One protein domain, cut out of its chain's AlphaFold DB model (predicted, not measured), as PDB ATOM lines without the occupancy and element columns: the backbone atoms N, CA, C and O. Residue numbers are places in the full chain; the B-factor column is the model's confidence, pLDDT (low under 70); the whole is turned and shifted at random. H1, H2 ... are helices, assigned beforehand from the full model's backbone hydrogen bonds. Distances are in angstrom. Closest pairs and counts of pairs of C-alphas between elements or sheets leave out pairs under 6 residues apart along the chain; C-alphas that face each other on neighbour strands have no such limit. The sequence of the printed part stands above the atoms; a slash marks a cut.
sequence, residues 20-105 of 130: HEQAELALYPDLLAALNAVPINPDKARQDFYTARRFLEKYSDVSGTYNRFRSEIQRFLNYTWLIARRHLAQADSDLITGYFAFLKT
ATOM      1  N   HIS A  20     -17.093 -49.693  -3.987       94.88
ATOM      2  CA  HIS A  20     -16.481 -50.377  -2.852       94.88
ATOM      3  C   HIS A  20     -15.102 -50.950  -3.206       94.88
ATOM      4  O   HIS A  20     -14.172 -50.814  -2.410       94.88
ATOM      5  N   GLU A  21     -14.927 -51.477  -4.423       94.12
ATOM      6  CA  GLU A  21     -13.637 -51.991  -4.917       94.12
ATOM      7  C   GLU A  21     -12.578 -50.884  -4.993       94.12
ATOM      8  O   GLU A  21     -11.394 -51.122  -4.768       94.12
ATOM      9  N   GLN A  22     -12.998 -49.631  -5.199       94.69
ATOM     10  CA  GLN A  22     -12.100 -48.472  -5.198       94.69
ATOM     11  C   GLN A  22     -11.444 -48.168  -3.835       94.69
ATOM     12  O   GLN A  22     -10.628 -47.246  -3.741       94.69
ATOM     13  N   ALA A  23     -11.777 -48.902  -2.767       93.88
ATOM     14  CA  ALA A  23     -10.971 -48.906  -1.547       93.88
ATOM     15  C   ALA A  23      -9.553 -49.456  -1.815       93.88
ATOM     16  O   ALA A  23      -8.575 -48.949  -1.255       93.88
ATOM     17  N   GLU A  24      -9.437 -50.421  -2.730       95.12
ATOM     18  CA  GLU A  24      -8.195 -51.045  -3.175       95.12
ATOM     19  C   GLU A  24      -7.686 -50.363  -4.453       95.12
ATOM     20  O   GLU A  24      -7.830 -50.861  -5.566       95.12
ATOM     21  N   LEU A  25      -7.035 -49.201  -4.308       94.81
ATOM     22  CA  LEU A  25      -6.501 -48.436  -5.450       94.81
ATOM     23  C   LEU A  25      -5.528 -49.227  -6.346       94.81
ATOM     24  O   LEU A  25      -5.307 -48.831  -7.487       94.81
ATOM     25  N   ALA A  26      -4.966 -50.341  -5.867       95.50
ATOM     26  CA  ALA A  26      -4.157 -51.249  -6.680       95.50
ATOM     27  C   ALA A  26      -4.939 -51.857  -7.864       95.50
ATOM     28  O   ALA A  26      -4.343 -52.110  -8.909       95.50
ATOM     29  N   LEU A  27      -6.264 -52.016  -7.734       96.75
ATOM     30  CA  LEU A  27      -7.149 -52.454  -8.819       96.75
ATOM     31  C   LEU A  27      -7.387 -51.350  -9.863       96.75
ATOM     32  O   LEU A  27      -7.832 -51.635 -10.972       96.75
ATOM     33  N   TYR A  28      -7.052 -50.095  -9.536       97.75
ATOM     34  CA  TYR A  28      -7.260 -48.903 -10.362       97.75
ATOM     35  C   TYR A  28      -5.923 -48.194 -10.656       97.75
ATOM     36  O   TYR A  28      -5.702 -47.061 -10.213       97.75
ATOM     37  N   PRO A  29      -5.001 -48.827 -11.403       97.19
ATOM     38  CA  PRO A  29      -3.639 -48.319 -11.598       97.19
ATOM     39  C   PRO A  29      -3.588 -46.922 -12.232       97.19
ATOM     40  O   PRO A  29      -2.765 -46.101 -11.830       97.19
ATOM     41  N   ASP A  30      -4.482 -46.626 -13.177       97.31
ATOM     42  CA  ASP A  30      -4.506 -45.333 -13.869       97.31
ATOM     43  C   ASP A  30      -5.008 -44.215 -12.938       97.31
ATOM     44  O   ASP A  30      -4.465 -43.111 -12.934       97.31
ATOM     45  N   LEU A  31      -5.990 -44.520 -12.079       97.44
ATOM     46  CA  LEU A  31      -6.466 -43.607 -11.038       97.44
ATOM     47  C   LEU A  31      -5.375 -43.351  -9.996       97.44
ATOM     48  O   LEU A  31      -5.146 -42.204  -9.621       97.44
ATOM     49  N   LEU A  32      -4.683 -44.400  -9.541       97.62
ATOM     50  CA  LEU A  32      -3.570 -44.269  -8.604       97.62
ATOM     51  C   LEU A  32      -2.453 -43.398  -9.195       97.62
ATOM     52  O   LEU A  32      -1.953 -42.497  -8.521       97.62
ATOM     53  N   ALA A  33      -2.088 -43.628 -10.458       97.38
ATOM     54  CA  ALA A  33      -1.107 -42.807 -11.160       97.38
ATOM     55  C   ALA A  33      -1.567 -41.343 -11.269       97.38
ATOM     56  O   ALA A  33      -0.794 -40.437 -10.958       97.38
ATOM     57  N   ALA A  34      -2.830 -41.104 -11.631       97.12
ATOM     58  CA  ALA A  34      -3.389 -39.760 -11.739       97.12
ATOM     59  C   ALA A  34      -3.416 -39.025 -10.389       97.12
ATOM     60  O   ALA A  34      -2.988 -37.874 -10.316       97.12
ATOM     61  N   LEU A  35      -3.818 -39.693  -9.301       97.75
ATOM     62  CA  LEU A  35      -3.784 -39.144  -7.937       97.75
ATOM     63  C   LEU A  35      -2.361 -38.801  -7.466       97.75
ATOM     64  O   LEU A  35      -2.198 -37.894  -6.656       97.75
ATOM     65  N   ASN A  36      -1.337 -39.493  -7.966       97.44
ATOM     66  CA  ASN A  36       0.062 -39.163  -7.676       97.44
ATOM     67  C   ASN A  36       0.604 -38.027  -8.557       97.44
ATOM     68  O   ASN A  36       1.573 -37.373  -8.176       97.44
ATOM     69  N   ALA A  37      -0.005 -37.797  -9.722       97.12
ATOM     70  CA  ALA A  37       0.416 -36.792 -10.694       97.12
ATOM     71  C   ALA A  37      -0.298 -35.439 -10.536       97.12
ATOM     72  O   ALA A  37       0.085 -34.469 -11.199       97.12
ATOM     73  N   VAL A  38      -1.337 -35.342  -9.693       97.25
ATOM     74  CA  VAL A  38      -1.999 -34.055  -9.453       97.25
ATOM     75  C   VAL A  38      -1.020 -33.042  -8.852       97.25
ATOM     76  O   VAL A  38      -0.135 -33.393  -8.074       97.25
ATOM     77  N   PRO A  39      -1.186 -31.750  -9.153       97.44
ATOM     78  CA  PRO A  39      -0.244 -30.714  -8.752       97.44
ATOM     79  C   PRO A  39      -0.514 -30.162  -7.342       97.44
ATOM     80  O   PRO A  39      -0.465 -28.954  -7.106       97.44
ATOM     81  N   ILE A  40      -0.832 -31.056  -6.415       97.69
ATOM     82  CA  ILE A  40      -0.959 -30.809  -4.979       97.69
ATOM     83  C   ILE A  40      -0.241 -31.947  -4.246       97.69
ATOM     84  O   ILE A  40       0.226 -32.891  -4.874       97.69
ATOM     85  N   ASN A  41      -0.154 -31.894  -2.916       97.81
ATOM     86  CA  ASN A  41       0.406 -33.010  -2.155       97.81
ATOM     87  C   ASN A  41      -0.395 -34.316  -2.434       97.81
ATOM     88  O   ASN A  41      -1.598 -34.338  -2.143       97.81
ATOM     89  N   PRO A  42       0.238 -35.399  -2.937       96.88
ATOM     90  CA  PRO A  42      -0.444 -36.659  -3.257       96.88
ATOM     91  C   PRO A  42      -1.169 -37.312  -2.075       96.88
ATOM     92  O   PRO A  42      -2.208 -37.946  -2.249       96.88
ATOM     93  N   ASP A  43      -0.675 -37.140  -0.848       97.75
ATOM     94  CA  ASP A  43      -1.344 -37.651   0.353       97.75
ATOM     95  C   ASP A  43      -2.667 -36.927   0.596       97.75
ATOM     96  O   ASP A  43      -3.661 -37.546   0.978       97.75
ATOM     97  N   LYS A  44      -2.706 -35.619   0.319       98.38
ATOM     98  CA  LYS A  44      -3.931 -34.818   0.413       98.38
ATOM     99  C   LYS A  44      -4.913 -35.169  -0.697       98.38
ATOM    100  O   LYS A  44      -6.088 -35.352  -0.402       98.38
ATOM    101  N   ALA A  45      -4.439 -35.371  -1.925       98.25
ATOM    102  CA  ALA A  45      -5.279 -35.840  -3.028       98.25
ATOM    103  C   ALA A  45      -5.925 -37.202  -2.724       98.25
ATOM    104  O   ALA A  45      -7.131 -37.381  -2.900       98.25
ATOM    105  N   ARG A  46      -5.147 -38.151  -2.186       98.00
ATOM    106  CA  ARG A  46      -5.661 -39.457  -1.747       98.00
ATOM    107  C   ARG A  46      -6.647 -39.324  -0.587       98.00
ATOM    108  O   ARG A  46      -7.692 -39.968  -0.602       98.00
ATOM    109  N   GLN A  47      -6.361 -38.474   0.400       98.25
ATOM    110  CA  GLN A  47      -7.274 -38.214   1.518       98.25
ATOM    111  C   GLN A  47      -8.620 -37.640   1.045       98.25
ATOM    112  O   GLN A  47      -9.678 -38.095   1.496       98.25
ATOM    113  N   ASP A  48      -8.583 -36.669   0.134       98.56
ATOM    114  CA  ASP A  48      -9.764 -36.074  -0.491       98.56
ATOM    115  C   ASP A  48     -10.562 -37.137  -1.256       98.56
ATOM    116  O   ASP A  48     -11.765 -37.285  -1.033       98.56
ATOM    117  N   PHE A  49      -9.880 -37.931  -2.092       98.56
ATOM    118  CA  PHE A  49     -10.473 -39.046  -2.828       98.56
ATOM    119  C   PHE A  49     -11.181 -40.030  -1.892       98.56
ATOM    120  O   PHE A  49     -12.362 -40.304  -2.083       98.56
ATOM    121  N   TYR A  50     -10.514 -40.521  -0.843       98.31
ATOM    122  CA  TYR A  50     -11.120 -41.473   0.091       98.31
ATOM    123  C   TYR A  50     -12.301 -40.878   0.862       98.31
ATOM    124  O   TYR A  50     -13.265 -41.585   1.159       98.31
ATOM    125  N   THR A  51     -12.246 -39.587   1.188       98.31
ATOM    126  CA  THR A  51     -13.350 -38.881   1.852       98.31
ATOM    127  C   THR A  51     -14.566 -38.791   0.937       98.31
ATOM    128  O   THR A  51     -15.667 -39.156   1.346       98.31
ATOM    129  N   ALA A  52     -14.358 -38.385  -0.314       98.31
ATOM    130  CA  ALA A  52     -15.394 -38.316  -1.332       98.31
ATOM    131  C   ALA A  52     -15.969 -39.698  -1.687       98.31
ATOM    132  O   ALA A  52     -17.186 -39.861  -1.735       98.31
ATOM    133  N   ARG A  53     -15.112 -40.711  -1.851       98.12
ATOM    134  CA  ARG A  53     -15.504 -42.104  -2.108       98.12
ATOM    135  C   ARG A  53     -16.432 -42.620  -1.010       98.12
ATOM    136  O   ARG A  53     -17.529 -43.067  -1.315       98.12
ATOM    137  N   ARG A  54     -16.060 -42.449   0.267       97.94
ATOM    138  CA  ARG A  54     -16.907 -42.830   1.415       97.94
ATOM    139  C   ARG A  54     -18.236 -42.086   1.470       97.94
ATOM    140  O   ARG A  54     -19.214 -42.624   1.976       97.94
ATOM    141  N   PHE A  55     -18.278 -40.835   1.017       97.94
ATOM    142  CA  PHE A  55     -19.542 -40.116   0.892       97.94
ATOM    143  C   PHE A  55     -20.424 -40.755  -0.184       97.94
ATOM    144  O   PHE A  55     -21.595 -41.002   0.079       97.94
ATOM    145  N   LEU A  56     -19.863 -41.070  -1.355       98.00
ATOM    146  CA  LEU A  56     -20.588 -41.698  -2.462       98.00
ATOM    147  C   LEU A  56     -21.085 -43.109  -2.129       98.00
ATOM    148  O   LEU A  56     -22.214 -43.437  -2.482       98.00
ATOM    149  N   GLU A  57     -20.294 -43.901  -1.399       97.00
ATOM    150  CA  GLU A  57     -20.687 -45.232  -0.906       97.00
ATOM    151  C   GLU A  57     -22.008 -45.207  -0.126       97.00
ATOM    152  O   GLU A  57     -22.789 -46.139  -0.226       97.00
ATOM    153  N   LYS A  58     -22.313 -44.130   0.611       97.06
ATOM    154  CA  LYS A  58     -23.574 -44.019   1.371       97.06
ATOM    155  C   LYS A  58     -24.822 -43.937   0.491       97.06
ATOM    156  O   LYS A  58     -25.932 -44.004   1.009       97.06
ATOM    157  N   TYR A  59     -24.644 -43.711  -0.806       97.12
ATOM    158  CA  TYR A  59     -25.724 -43.519  -1.766       97.12
ATOM    159  C   TYR A  59     -25.676 -44.534  -2.911       97.12
ATOM    160  O   TYR A  59     -26.467 -44.381  -3.842       97.12
ATOM    161  N   SER A  60     -24.791 -45.542  -2.874       95.69
ATOM    162  CA  SER A  60     -24.655 -46.552  -3.940       95.69
ATOM    163  C   SER A  60     -25.971 -47.284  -4.226       95.69
ATOM    164  O   SER A  60     -26.299 -47.507  -5.388       95.69
ATOM    165  N   ASP A  61     -26.792 -47.518  -3.200       95.56
ATOM    166  CA  ASP A  61     -28.104 -48.171  -3.325       95.56
ATOM    167  C   ASP A  61     -29.160 -47.321  -4.062       95.56
ATOM    168  O   ASP A  61     -30.210 -47.819  -4.467       95.56
ATOM    169  N   VAL A  62     -28.907 -46.019  -4.261       94.81
ATOM    170  CA  VAL A  62     -29.825 -45.090  -4.934       94.81
ATOM    171  C   VAL A  62     -29.155 -44.525  -6.183       94.81
ATOM    172  O   VAL A  62     -28.681 -43.387  -6.199       94.81
ATOM    173  N   SER A  63     -29.157 -45.312  -7.263       89.62
ATOM    174  CA  SER A  63     -28.435 -45.032  -8.520       89.62
ATOM    175  C   SER A  63     -28.597 -43.595  -9.050       89.62
ATOM    176  O   SER A  63     -27.616 -42.953  -9.430       89.62
ATOM    177  N   GLY A  64     -29.811 -43.028  -9.025       91.94
ATOM    178  CA  GLY A  64     -30.043 -41.645  -9.468       91.94
ATOM    179  C   GLY A  64     -29.307 -40.600  -8.616       91.94
ATOM    180  O   GLY A  64     -28.658 -39.696  -9.148       91.94
ATOM    181  N   THR A  65     -29.364 -40.754  -7.293       95.31
ATOM    182  CA  THR A  65     -28.671 -39.886  -6.329       95.31
ATOM    183  C   THR A  65     -27.159 -40.077  -6.415       95.31
ATOM    184  O   THR A  65     -26.425 -39.091  -6.512       95.31
ATOM    185  N   TYR A  66     -26.701 -41.332  -6.476       97.06
ATOM    186  CA  TYR A  66     -25.297 -41.681  -6.663       97.06
ATOM    187  C   TYR A  66     -24.705 -40.996  -7.893       97.06
ATOM    188  O   TYR A  66     -23.720 -40.272  -7.781       97.06
ATOM    189  N   ASN A  67     -25.324 -41.161  -9.066       94.69
ATOM    190  CA  ASN A  67     -24.797 -40.623 -10.320       94.69
ATOM    191  C   ASN A  67     -24.721 -39.091 -10.314       94.69
ATOM    192  O   ASN A  67     -23.757 -38.514 -10.835       94.69
ATOM    193  N   ARG A  68     -25.699 -38.426  -9.685       95.62
ATOM    194  CA  ARG A  68     -25.698 -36.968  -9.528       95.62
ATOM    195  C   ARG A  68     -24.548 -36.505  -8.635       95.62
ATOM    196  O   ARG A  68     -23.804 -35.609  -9.031       95.62
ATOM    197  N   PHE A  69     -24.376 -37.119  -7.465       97.69
ATOM    198  CA  PHE A  69     -23.285 -36.773  -6.553       97.69
ATOM    199  C   PHE A  69     -21.917 -37.122  -7.127       97.69
ATOM    200  O   PHE A  69     -21.016 -36.290  -7.087       97.69
ATOM    201  N   ARG A  70     -21.776 -38.306  -7.726       97.06
ATOM    202  CA  ARG A  70     -20.549 -38.772  -8.375       97.06
ATOM    203  C   ARG A  70     -20.050 -37.762  -9.399       97.06
ATOM    204  O   ARG A  70     -18.889 -37.362  -9.351       97.06
ATOM    205  N   SER A  71     -20.934 -37.340 -10.303       94.31
ATOM    206  CA  SER A  71     -20.590 -36.400 -11.372       94.31
ATOM    207  C   SER A  71     -20.173 -35.038 -10.817       94.31
ATOM    208  O   SER A  71     -19.183 -34.465 -11.271       94.31
ATOM    209  N   GLU A  72     -20.900 -34.517  -9.824       96.50
ATOM    210  CA  GLU A  72     -20.595 -33.208  -9.243       96.50
ATOM    211  C   GLU A  72     -19.285 -33.218  -8.454       96.50
ATOM    212  O   GLU A  72     -18.427 -32.368  -8.675       96.50
ATOM    213  N   ILE A  73     -19.088 -34.218  -7.596       97.62
ATOM    214  CA  ILE A  73     -17.882 -34.345  -6.777       97.62
ATOM    215  C   ILE A  73     -16.652 -34.578  -7.657       97.62
ATOM    216  O   ILE A  73     -15.616 -33.963  -7.420       97.62
ATOM    217  N   GLN A  74     -16.751 -35.401  -8.708       96.75
ATOM    218  CA  GLN A  74     -15.651 -35.595  -9.657       96.75
ATOM    219  C   GLN A  74     -15.259 -34.288 -10.355       96.75
ATOM    220  O   GLN A  74     -14.068 -33.994 -10.479       96.75
ATOM    221  N   ARG A  75     -16.239 -33.508 -10.827       95.88
ATOM    222  CA  ARG A  75     -15.981 -32.201 -11.448       95.88
ATOM    223  C   ARG A  75     -15.350 -31.237 -10.454       95.88
ATOM    224  O   ARG A  75     -14.339 -30.617 -10.770       95.88
ATOM    225  N   PHE A  76     -15.893 -31.162  -9.246       97.88
ATOM    226  CA  PHE A  76     -15.361 -30.287  -8.216       97.88
ATOM    227  C   PHE A  76     -13.917 -30.648  -7.852       97.88
ATOM    228  O   PHE A  76     -13.052 -29.784  -7.926       97.88
ATOM    229  N   LEU A  77     -13.611 -31.922  -7.582       98.25
ATOM    230  CA  LEU A  77     -12.247 -32.365  -7.264       98.25
ATOM    231  C   LEU A  77     -11.261 -32.118  -8.413       98.25
ATOM    232  O   LEU A  77     -10.170 -31.604  -8.174       98.25
ATOM    233  N   ASN A  78     -11.651 -32.399  -9.664       97.25
ATOM    234  CA  ASN A  78     -10.812 -32.084 -10.824       97.25
ATOM    235  C   ASN A  78     -10.501 -30.580 -10.907       97.25
ATOM    236  O   ASN A  78      -9.354 -30.206 -11.140       97.25
ATOM    237  N   TYR A  79     -11.489 -29.708 -10.682       97.56
ATOM    238  CA  TYR A  79     -11.256 -28.263 -10.632       97.56
ATOM    239  C   TYR A  79     -10.338 -27.877  -9.464       97.56
ATOM    240  O   TYR A  79      -9.334 -27.188  -9.662       97.56
ATOM    241  N   THR A  80     -10.653 -28.348  -8.258       98.31
ATOM    242  CA  THR A  80      -9.932 -28.036  -7.021       98.31
ATOM    243  C   THR A  80      -8.454 -28.400  -7.127       98.31
ATOM    244  O   THR A  80      -7.597 -27.566  -6.825       98.31
ATOM    245  N   TRP A  81      -8.134 -29.589  -7.637       98.38
ATOM    246  CA  TRP A  81      -6.752 -30.047  -7.750       98.38
ATOM    247  C   TRP A  81      -6.018 -29.449  -8.954       98.38
ATOM    248  O   TRP A  81      -4.898 -28.966  -8.806       98.38
ATOM    249  N   LEU A  82      -6.616 -29.465 -10.150       96.81
ATOM    250  CA  LEU A  82      -5.892 -29.165 -11.396       96.81
ATOM    251  C   LEU A  82      -5.863 -27.674 -11.733       96.81
ATOM    252  O   LEU A  82      -4.894 -27.199 -12.339       96.81
ATOM    253  N   ILE A  83      -6.906 -26.941 -11.337       95.81
ATOM    254  CA  ILE A  83      -7.084 -25.520 -11.652       95.81
ATOM    255  C   ILE A  83      -6.793 -24.667 -10.424       95.81
ATOM    256  O   ILE A  83      -5.899 -23.828 -10.475       95.81
ATOM    257  N   ALA A  84      -7.485 -24.916  -9.310       97.31
ATOM    258  CA  ALA A  84      -7.311 -24.116  -8.101       97.31
ATOM    259  C   ALA A  84      -6.035 -24.464  -7.315       97.31
ATOM    260  O   ALA A  84      -5.618 -23.664  -6.482       97.31
ATOM    261  N   ARG A  85      -5.405 -25.621  -7.582       97.81
ATOM    262  CA  ARG A  85      -4.184 -26.103  -6.901       97.81
ATOM    263  C   ARG A  85      -4.347 -26.193  -5.380       97.81
ATOM    264  O   ARG A  85      -3.434 -25.887  -4.618       97.81
ATOM    265  N   ARG A  86      -5.531 -26.620  -4.943       98.31
ATOM    266  CA  ARG A  86      -5.925 -26.758  -3.533       98.31
ATOM    267  C   ARG A  86      -6.390 -28.177  -3.250       98.31
ATOM    268  O   ARG A  86      -6.682 -28.919  -4.179       98.31
ATOM    269  N   HIS A  87      -6.482 -28.545  -1.978       97.88
ATOM    270  CA  HIS A  87      -7.135 -29.777  -1.527       97.88
ATOM    271  C   HIS A  87      -8.439 -29.462  -0.773       97.88
ATOM    272  O   HIS A  87      -8.671 -28.325  -0.361       97.88
ATOM    273  N   LEU A  88      -9.304 -30.459  -0.580       96.50
ATOM    274  CA  LEU A  88     -10.695 -30.284  -0.141       96.50
ATOM    275  C   LEU A  88     -10.822 -29.594   1.221       96.50
ATOM    276  O   LEU A  88     -11.694 -28.753   1.401       96.50
ATOM    277  N   ALA A  89      -9.938 -29.896   2.174       96.69
ATOM    278  CA  ALA A  89      -9.943 -29.241   3.490       96.69
ATOM    279  C   ALA A  89      -9.572 -27.744   3.448       96.69
ATOM    280  O   ALA A  89      -9.728 -27.050   4.446       96.69
ATOM    281  N   GLN A  90      -9.097 -27.239   2.306       97.12
ATOM    282  CA  GLN A  90      -8.926 -25.810   2.065       97.12
ATOM    283  C   GLN A  90     -10.175 -25.189   1.430       97.12
ATOM    284  O   GLN A  90     -10.098 -24.045   1.015       97.12
ATOM    285  N   ALA A  91     -11.298 -25.892   1.272       96.00
ATOM    286  CA  ALA A  91     -12.477 -25.307   0.645       96.00
ATOM    287  C   ALA A  91     -13.024 -24.122   1.455       96.00
ATOM    288  O   ALA A  91     -13.375 -24.254   2.624       96.00
ATOM    289  N   ASP A  92     -13.108 -22.972   0.795       97.38
ATOM    290  CA  ASP A  92     -13.639 -21.716   1.314       97.38
ATOM    291  C   ASP A  92     -14.546 -21.047   0.271       97.38
ATOM    292  O   ASP A  92     -14.743 -21.556  -0.837       97.38
ATOM    293  N   SER A  93     -15.114 -19.893   0.629       97.62
ATOM    294  CA  SER A  93     -16.004 -19.134  -0.258       97.62
ATOM    295  C   SER A  93     -15.346 -18.798  -1.602       97.62
ATOM    296  O   SER A  93     -16.019 -18.826  -2.637       97.62
ATOM    297  N   ASP A  94     -14.040 -18.535  -1.609       97.81
ATOM    298  CA  ASP A  94     -13.297 -18.166  -2.814       97.81
ATOM    299  C   ASP A  94     -13.141 -19.357  -3.760       97.81
ATOM    300  O   ASP A  94     -13.398 -19.227  -4.959       97.81
ATOM    301  N   LEU A  95     -12.805 -20.544  -3.239       97.94
ATOM    302  CA  LEU A  95     -12.746 -21.769  -4.041       97.94
ATOM    303  C   LEU A  95     -14.105 -22.091  -4.670       97.94
ATOM    304  O   LEU A  95     -14.177 -22.427  -5.853       97.94
ATOM    305  N   ILE A  96     -15.177 -21.988  -3.884       96.88
ATOM    306  CA  ILE A  96     -16.537 -22.284  -4.344       96.88
ATOM    307  C   ILE A  96     -16.978 -21.276  -5.411       96.88
ATOM    308  O   ILE A  96     -17.481 -21.667  -6.467       96.88
ATOM    309  N   THR A  97     -16.735 -19.986  -5.181       97.38
ATOM    310  CA  THR A  97     -17.045 -18.926  -6.152       97.38
ATOM    311  C   THR A  97     -16.254 -19.116  -7.445       97.38
ATOM    312  O   THR A  97     -16.828 -19.036  -8.534       97.38
ATOM    313  N   GLY A  98     -14.963 -19.441  -7.339       97.88
ATOM    314  CA  GLY A  98     -14.099 -19.741  -8.478       97.88
ATOM    315  C   GLY A  98     -14.589 -20.940  -9.290       97.88
ATOM    316  O   GLY A  98     -14.632 -20.869 -10.519       97.88
ATOM    317  N   TYR A  99     -15.025 -22.011  -8.622       97.44
ATOM    318  CA  TYR A  99     -15.590 -23.184  -9.288       97.44
ATOM    319  C   TYR A  99     -16.856 -22.835 -10.077       97.44
ATOM    320  O   TYR A  99     -16.958 -23.157 -11.261       97.44
ATOM    321  N   PHE A 100     -17.801 -22.108  -9.474       96.12
ATOM    322  CA  PHE A 100     -19.014 -21.688 -10.180       96.12
ATOM    323  C   PHE A 100     -18.730 -20.716 -11.330       96.12
ATOM    324  O   PHE A 100     -19.396 -20.789 -12.364       96.12
ATOM    325  N   ALA A 101     -17.749 -19.823 -11.182       96.62
ATOM    326  CA  ALA A 101     -17.304 -18.962 -12.273       96.62
ATOM    327  C   ALA A 101     -16.720 -19.793 -13.427       96.62
ATOM    328  O   ALA A 101     -17.101 -19.582 -14.577       96.62
ATOM    329  N   PHE A 102     -15.882 -20.788 -13.119       95.62
ATOM    330  CA  PHE A 102     -15.324 -21.714 -14.104       95.62
ATOM    331  C   PHE A 102     -16.406 -22.518 -14.831       95.62
ATOM    332  O   PHE A 102     -16.329 -22.664 -16.044       95.62
ATOM    333  N   LEU A 103     -17.450 -22.988 -14.140       93.31
ATOM    334  CA  LEU A 103     -18.552 -23.715 -14.785       93.31
ATOM    335  C   LEU A 103     -19.304 -22.874 -15.830       93.31
ATOM    336  O   LEU A 103     -19.787 -23.430 -16.815       93.31
ATOM    337  N   LYS A 104     -19.389 -21.549 -15.651       92.19
ATOM    338  CA  LYS A 104     -20.032 -20.639 -16.621       92.19
ATOM    339  C   LYS A 104     -19.205 -20.446 -17.893       92.19
ATOM    340  O   LYS A 104     -19.769 -20.141 -18.939       92.19
ATOM    341  N   THR A 105     -17.887 -20.602 -17.801       91.75
ATOM    342  CA  THR A 105     -16.930 -20.364 -18.895       91.75
ATOM    343  C   THR A 105     -16.067 -21.594 -19.177       91.75
ATOM    344  O   THR A 105     -14.936 -21.476 -19.654       91.75
TER     345      THR A 105
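This is residues 20 to 105 of the 130 residues of the protein "Integrase" of Marinobacter vinifirmus (UniProt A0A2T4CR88). Two long antiparallel helices, H2 and H3, form a helical hairpin, and near its open end H1 slants across the beginning of H2 while H4 crosses the later part of H3. The printed part has 86 residues with four named helices, H1 to H4 in chain order, and no named strand: all helix. It is compact, with a radius of gyration of the C-alphas of 13.3 A, and spans 33 by 30 by 21 A.

H1, residues 29 to 37, begins at C-alpha 29 (-3.639, -48.319, -11.598) and is 12.3 A long. H2, residues 42 to 57, measures 22.1 A; H3, residues 63 to 82, 27.7 A. H4, residues 93 to 104, measures 16.9 A and ends at C-alpha 104 (-20.032, -20.639, -16.621).

H1 touches H2 at residues 42 to 46 alone, at a steep tilt of 50 degrees, opposite ways; the closest C-alphas, of Asn 36 and Pro 42, are 5.1 A apart. In the hairpin, H2 and H3 touch at a shallow tilt of 13 degrees, opposite ways, closest at the C-alphas of Leu 56 and Tyr 66, 6.3 A. H3, with residues 76 to 80 alone, touches residues 95 to 99 of H4, about perpendicular at 74 degrees; the closest C-alphas, of Tyr 79 and Tyr 99, are 6.8 A apart. H1 is apart from H3 and H4, and H2 from H4. In H1, H2, H3 and H4 every O i to N i+4 pair is within hydrogen-bond range.

The farthest C-alphas, of Ala 26 and Lys 104, are 35.9 A apart. The printed part has no cut, no link is long, and no printed residue is under 70 in pLDDT.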